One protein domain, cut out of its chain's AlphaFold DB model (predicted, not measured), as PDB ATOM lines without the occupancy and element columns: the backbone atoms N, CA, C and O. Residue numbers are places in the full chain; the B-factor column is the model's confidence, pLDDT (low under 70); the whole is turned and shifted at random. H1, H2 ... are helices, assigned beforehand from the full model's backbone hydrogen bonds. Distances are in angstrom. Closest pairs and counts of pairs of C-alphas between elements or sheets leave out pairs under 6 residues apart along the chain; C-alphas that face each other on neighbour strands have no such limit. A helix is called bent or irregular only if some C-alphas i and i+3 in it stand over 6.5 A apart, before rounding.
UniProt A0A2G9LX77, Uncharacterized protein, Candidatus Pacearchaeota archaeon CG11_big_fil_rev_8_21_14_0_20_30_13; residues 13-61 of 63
ATOM      1  N   VAL A  13     105.465 172.822  93.531       96.88
ATOM      2  CA  VAL A  13     106.763 172.445  94.118       96.88
ATOM      3  C   VAL A  13     106.715 172.432  95.649       96.88
ATOM      4  O   VAL A  13     107.483 171.707  96.268       96.88
ATOM      5  N   LEU A  14     105.803 173.179  96.275       96.94
ATOM      6  CA  LEU A  14     105.608 173.151  97.722       96.94
ATOM      7  C   LEU A  14     104.661 172.024  98.161       96.94
ATOM      8  O   LEU A  14     104.989 171.245  99.051       96.94
ATOM      9  N   VAL A  15     103.490 171.918  97.536       97.19
ATOM     10  CA  VAL A  15     102.414 171.020  97.981       97.19
ATOM     11  C   VAL A  15     102.716 169.560  97.651       97.19
ATOM     12  O   VAL A  15     102.451 168.693  98.481       97.19
ATOM     13  N   ILE A  16     103.291 169.265  96.479       96.56
ATOM     14  CA  ILE A  16     103.542 167.878  96.055       96.56
ATOM     15  C   ILE A  16     104.535 167.179  96.997       96.56
ATOM     16  O   ILE A  16     104.192 166.108  97.501       96.56
ATOM     17  N   PRO A  17     105.723 167.739  97.302       94.12
ATOM     18  CA  PRO A  17     106.643 167.086  98.226       94.12
ATOM     19  C   PRO A  17     106.052 166.957  99.626       94.12
ATOM     20  O   PRO A  17     106.180 165.892 100.219       94.12
ATOM     21  N   LEU A  18     105.356 167.991 100.121       94.62
ATOM     22  CA  LEU A  18     104.704 167.945 101.431       94.62
ATOM     23  C   LEU A  18     103.689 166.808 101.523       94.62
ATOM     24  O   LEU A  18     103.694 166.087 102.513       94.62
ATOM     25  N   TYR A  19     102.868 166.609 100.490       95.56
ATOM     26  CA  TYR A  19     101.933 165.490 100.429       95.56
ATOM     27  C   TYR A  19     102.669 164.145 100.419       95.56
ATOM     28  O   TYR A  19     102.361 163.278 101.227       95.56
ATOM     29  N   LEU A  20     103.680 163.974  99.558       94.81
ATOM     30  CA  LEU A  20     104.381 162.694  99.402       94.81
ATOM     31  C   LEU A  20     105.107 162.223 100.671       94.81
ATOM     32  O   LEU A  20     105.312 161.019 100.830       94.81
ATOM     33  N   ILE A  21     105.480 163.147 101.559       95.62
ATOM     34  CA  ILE A  21     106.149 162.843 102.829       95.62
ATOM     35  C   ILE A  21     105.189 162.680 104.020       95.62
ATOM     36  O   ILE A  21     105.647 162.401 105.129       95.62
ATOM     37  N   MET A  22     103.875 162.847 103.832       92.50
ATOM     38  CA  MET A  22     102.895 162.634 104.905       92.50
ATOM     39  C   MET A  22     102.827 161.158 105.331       92.50
ATOM     40  O   MET A  22     103.092 160.266 104.520       92.50
ATOM     41  N   PRO A  23     102.425 160.861 106.583       91.94
ATOM     42  CA  PRO A  23     102.217 159.486 107.031       91.94
ATOM     43  C   PRO A  23     101.280 158.713 106.093       91.94
ATOM     44  O   PRO A  23     100.212 159.206 105.733       91.94
ATOM     45  N   GLY A  24     101.682 157.504 105.694       90.19
ATOM     46  CA  GLY A  24     100.922 156.666 104.758       90.19
ATOM     47  C   GLY A  24     101.194 156.934 103.273       90.19
ATOM     48  O   GLY A  24     100.657 156.221 102.431       90.19
ATOM     49  N   MET A  25     102.046 157.910 102.939       95.12
ATOM     50  CA  MET A  25     102.452 158.201 101.560       95.12
ATOM     51  C   MET A  25     103.795 157.548 101.196       95.12
ATOM     52  O   MET A  25     104.585 157.214 102.090       95.12
ATOM     53  N   PRO A  26     104.094 157.370  99.890       94.12
ATOM     54  CA  PRO A  26     105.256 156.603  99.432       94.12
ATOM     55  C   PRO A  26     106.610 157.111  99.944       94.12
ATOM     56  O   PRO A  26     107.536 156.320 100.103       94.12
ATOM     57  N   LEU A  27     106.736 158.415 100.216       94.81
ATOM     58  CA  LEU A  27     107.967 159.039 100.712       94.81
ATOM     59  C   LEU A  27     107.869 159.451 102.187       94.81
ATOM     60  O   LEU A  27     108.676 160.249 102.655       94.81
ATOM     61  N   SER A  28     106.928 158.891 102.948       95.06
ATOM     62  CA  SER A  28     106.760 159.168 104.384       95.06
ATOM     63  C   SER A  28     108.056 159.029 105.199       95.06
ATOM     64  O   SER A  28     108.346 159.869 106.050       95.06
ATOM     65  N   ASN A  29     108.899 158.042 104.872       94.81
ATOM     66  CA  ASN A  29     110.214 157.856 105.498       94.81
ATOM     67  C   ASN A  29     111.142 159.070 105.330       94.81
ATOM     68  O   ASN A  29     111.914 159.378 106.234       94.81
ATOM     69  N   TRP A  30     111.058 159.786 104.205       93.75
ATOM     70  CA  TRP A  30     111.832 161.010 103.979       93.75
ATOM     71  C   TRP A  30     111.335 162.163 104.848       93.75
ATOM     72  O   TRP A  30     112.145 162.944 105.342       93.75
ATOM     73  N   GLY A  31     110.022 162.244 105.084       91.94
ATOM     74  CA  GLY A  31     109.445 163.200 106.030       91.94
ATOM     75  C   GLY A  31     109.934 162.961 107.450       91.94
ATOM     76  O   GLY A  31     110.380 163.892 108.117       91.94
ATOM     77  N   ILE A  32     109.924 161.698 107.886       94.12
ATOM     78  CA  ILE A  32     110.458 161.301 109.194       94.12
ATOM     79  C   ILE A  32     111.948 161.644 109.280       94.12
ATOM     80  O   ILE A  32     112.357 162.317 110.219       94.12
ATOM     81  N   ALA A  33     112.752 161.267 108.282       95.06
ATOM     82  CA  ALA A  33     114.186 161.558 108.264       95.06
ATOM     83  C   ALA A  33     114.489 163.067 108.313       95.06
ATOM     84  O   ALA A  33     115.383 163.490 109.042       95.06
ATOM     85  N   ALA A  34     113.727 163.889 107.584       94.31
ATOM     86  CA  ALA A  34     113.869 165.341 107.622       94.31
ATOM     87  C   ALA A  34     113.547 165.912 109.015       94.31
ATOM     88  O   ALA A  34     114.286 166.758 109.519       94.31
ATOM     89  N   LEU A  35     112.483 165.425 109.662       94.50
ATOM     90  CA  LEU A  35     112.132 165.827 111.026       94.50
ATOM     91  C   LEU A  35     113.192 165.394 112.042       94.50
ATOM     92  O   LEU A  35     113.559 166.188 112.905       94.50
ATOM     93  N   GLU A  36     113.702 164.169 111.939       96.31
ATOM     94  CA  GLU A  36     114.764 163.670 112.816       96.31
ATOM     95  C   GLU A  36     116.070 164.454 112.635       96.31
ATOM     96  O   GLU A  36     116.728 164.776 113.621       96.31
ATOM     97  N   LEU A  37     116.409 164.865 111.409       97.00
ATOM     98  CA  LEU A  37     117.556 165.739 111.157       97.00
ATOM     99  C   LEU A  37     117.390 167.109 111.830       97.00
ATOM    100  O   LEU A  37     118.330 167.600 112.454       97.00
ATOM    101  N   ILE A  38     116.199 167.712 111.751       97.25
ATOM    102  CA  ILE A  38     115.907 168.990 112.419       97.25
ATOM    103  C   ILE A  38     116.009 168.841 113.941       97.25
ATOM    104  O   ILE A  38     116.663 169.656 114.593       97.25
ATOM    105  N   LYS A  39     115.396 167.796 114.513       96.12
ATOM    106  CA  LYS A  39     115.456 167.519 115.957       96.12
ATOM    107  C   LYS A  39     116.894 167.288 116.414       96.12
ATOM    108  O   LYS A  39     117.339 167.949 117.344       96.12
ATOM    109  N   GLY A  40     117.625 166.405 115.734       97.56
ATOM    110  CA  GLY A  40     119.020 166.099 116.043       97.56
ATOM    111  C   GLY A  40     119.912 167.334 115.946       97.56
ATOM    112  O   GLY A  40     120.707 167.589 116.848       97.56
ATOM    113  N   GLY A  41     119.722 168.157 114.910       97.94
ATOM    114  CA  GLY A  41     120.417 169.436 114.766       97.94
ATOM    115  C   GLY A  41     120.140 170.393 115.928       97.94
ATOM    116  O   GLY A  41     121.076 170.959 116.491       97.94
ATOM    117  N   LEU A  42     118.876 170.528 116.342       98.25
ATOM    118  CA  LEU A  42     118.498 171.359 117.487       98.25
ATOM    119  C   LEU A  42     119.097 170.832 118.801       98.25
ATOM    120  O   LEU A  42     119.599 171.614 119.605       98.25
ATOM    121  N   THR A  43     119.097 169.514 119.012       97.94
ATOM    122  CA  THR A  43     119.718 168.886 120.186       97.94
ATOM    123  C   THR A  43     121.213 169.188 120.257       97.94
ATOM    124  O   THR A  43     121.700 169.627 121.299       97.94
ATOM    125  N   VAL A  44     121.942 169.012 119.149       98.06
ATOM    126  CA  VAL A  44     123.376 169.333 119.077       98.06
ATOM    127  C   VAL A  44     123.617 170.816 119.347       98.06
ATOM    128  O   VAL A  44     124.517 171.160 120.109       98.06
ATOM    129  N   PHE A  45     122.790 171.698 118.784       98.25
ATOM    130  CA  PHE A  45     122.896 173.138 119.009       98.25
ATOM    131  C   PHE A  45     122.781 173.511 120.495       98.25
ATOM    132  O   PHE A  45     123.615 174.254 121.010       98.25
ATOM    133  N   VAL A  46     121.804 172.944 121.209       98.62
ATOM    134  CA  VAL A  46     121.633 173.169 122.655       98.62
ATOM    135  C   VAL A  46     122.838 172.658 123.453       98.62
ATOM    136  O   VAL A  46     123.305 173.352 124.355       98.62
ATOM    137  N   ILE A  47     123.380 171.485 123.104       98.62
ATOM    138  CA  ILE A  47     124.585 170.941 123.751       98.62
ATOM    139  C   ILE A  47     125.770 171.896 123.586       98.62
ATOM    140  O   ILE A  47     126.461 172.189 124.559       98.62
ATOM    141  N   LEU A  48     125.992 172.407 122.373       98.62
ATOM    142  CA  LEU A  48     127.094 173.330 122.099       98.62
ATOM    143  C   LEU A  48     126.964 174.628 122.901       98.62
ATOM    144  O   LEU A  48     127.955 175.085 123.465       98.62
ATOM    145  N   ILE A  49     125.754 175.183 123.016       98.62
ATOM    146  CA  ILE A  49     125.502 176.346 123.880       98.62
ATOM    147  C   ILE A  49     125.868 176.027 125.332       98.62
ATOM    148  O   ILE A  49     126.580 176.802 125.967       98.62
ATOM    149  N   GLY A  50     125.424 174.880 125.853       98.56
ATOM    150  CA  GLY A  50     125.750 174.455 127.215       98.56
ATOM    151  C   GLY A  50     127.259 174.345 127.451       98.56
ATOM    152  O   GLY A  50     127.761 174.833 128.461       98.56
ATOM    153  N   LEU A  51     127.997 173.773 126.496       98.69
ATOM    154  CA  LEU A  51     129.458 173.675 126.566       98.69
ATOM    155  C   LEU A  51     130.129 175.052 126.580       98.69
ATOM    156  O   LEU A  51     131.026 175.273 127.390       98.69
ATOM    157  N   VAL A  52     129.685 175.982 125.731       98.62
ATOM    158  CA  VAL A  52     130.207 177.359 125.712       98.62
ATOM    159  C   VAL A  52     130.006 178.035 127.067       98.62
ATOM    160  O   VAL A  52     130.954 178.603 127.605       98.62
ATOM    161  N   LEU A  53     128.813 177.920 127.658       98.38
ATOM    162  CA  LEU A  53     128.517 178.508 128.968       98.38
ATOM    163  C   LEU A  53     129.383 177.915 130.086       98.38
ATOM    164  O   LEU A  53     129.870 178.655 130.935       98.38
ATOM    165  N   ILE A  54     129.612 176.599 130.073       98.44
ATOM    166  CA  ILE A  54     130.497 175.939 131.044       98.44
ATOM    167  C   ILE A  54     131.925 176.475 130.919       98.44
ATOM    168  O   ILE A  54     132.542 176.798 131.930       98.44
ATOM    169  N   ILE A  55     132.448 176.588 129.695       98.00
ATOM    170  CA  ILE A  55     133.803 177.103 129.455       98.00
ATOM    171  C   ILE A  55     133.930 178.538 129.971       98.00
ATOM    172  O   ILE A  55     134.894 178.839 130.670       98.00
ATOM    173  N   MET A  56     132.947 179.394 129.675       97.75
ATOM    174  CA  MET A  56     132.918 180.772 130.171       97.75
ATOM    175  C   MET A  56     132.899 180.820 131.703       97.75
ATOM    176  O   MET A  56     133.708 181.521 132.297       97.75
ATOM    177  N   GLY A  57     132.047 180.020 132.351       97.75
ATOM    178  CA  GLY A  57     131.988 179.969 133.813       97.75
ATOM    179  C   GLY A  57     133.282 179.454 134.457       97.75
ATOM    180  O   GLY A  57     133.679 179.936 135.512       97.75
ATOM    181  N   ILE A  58     133.979 178.503 133.825       98.00
ATOM    182  CA  ILE A  58     135.294 178.038 134.298       98.00
ATOM    183  C   ILE A  58     136.349 179.146 134.176       98.00
ATOM    184  O   ILE A  58     137.179 179.285 135.073       98.00
ATOM    185  N   ASP A  59     136.336 179.914 133.085       96.88
ATOM    186  CA  ASP A  59     137.260 181.037 132.887       96.88
ATOM    187  C   ASP A  59     137.048 182.137 133.939       96.88
ATOM    188  O   ASP A  59     138.011 182.649 134.509       96.88
ATOM    189  N   GLU A  60     135.789 182.418 134.283       96.06
ATOM    190  CA  GLU A  60     135.432 183.332 135.373       96.06
ATOM    191  C   GLU A  60     135.900 182.831 136.748       96.06
ATOM    192  O   GLU A  60     136.366 183.634 137.545       96.06
ATOM    193  N   LEU A  61     135.826 181.522 137.031       94.75
ATOM    194  CA  LEU A  61     136.284 180.935 138.303       94.75
ATOM    195  C   LEU A  61     137.810 180.920 138.473       94.75
ATOM    196  O   LEU A  61     138.305 180.718 139.583       94.75
TER     197      LEU A  61
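AT A GLANCE: This is residues 13 to 61 of the 63 residues of an uncharacterized protein of Candidatus Pacearchaeota archaeon CG11_big_fil_rev_8_21_14_0_20_30_13 (UniProt A0A2G9LX77). One long, straight helix, H2, makes nearly the whole length of the model, and a short helix, H1, is set about crosswise at its first end, so that the two make an L with a very long and a short arm. A short loop, residues 21 to 27, turns the corner between them, and residues 35 to 61 of H2 stick out free. The printed part has 49 residues with two named helices, H1 then H2, and no named strand; the class is all helix. It is extended, with a radius of gyration of the C-alphas of 18.2 A, and its C-alphas span 55 by 19 by 9 A.

HOW THE PARTS SIT: H1, residues 13 to 20, comes first, and a short link of 7 residues joins it to H2, residues 28 to 61. The two helices are close but not clearly touching, with 1 pair of C-alphas within 8 A. Their closest C-alphas, those of Leu 20 and Ser 28, are 6.6 A apart. Their lines are about perpendicular, at 77 degrees. In H2 every O i to N i+4 pair is within hydrogen-bond range; in H1 3 of 4 are.

IN THESE COORDINATES: H1 begins at C-alpha 13, at (106.763, 172.445, 94.118), and ends at C-alpha 20, 11.3 A from it. H1 is neither bent nor irregular, but only just: C-alphas 14 and 17 are 6.2 A apart. H2 runs from C-alpha 28, at (106.760, 159.168, 104.384), to C-alpha 61, at (136.284, 180.935, 138.303), a length of 50.0 A.

THE WHOLE: The outline is a rod. The two C-alphas farthest apart are those of Pro 26 and Leu 61, at 55.4 A. The printed part has no cut, and its one link, H1 to H2, is short. The mean pLDDT of the printed part is 96.2, and no printed residue is under 70.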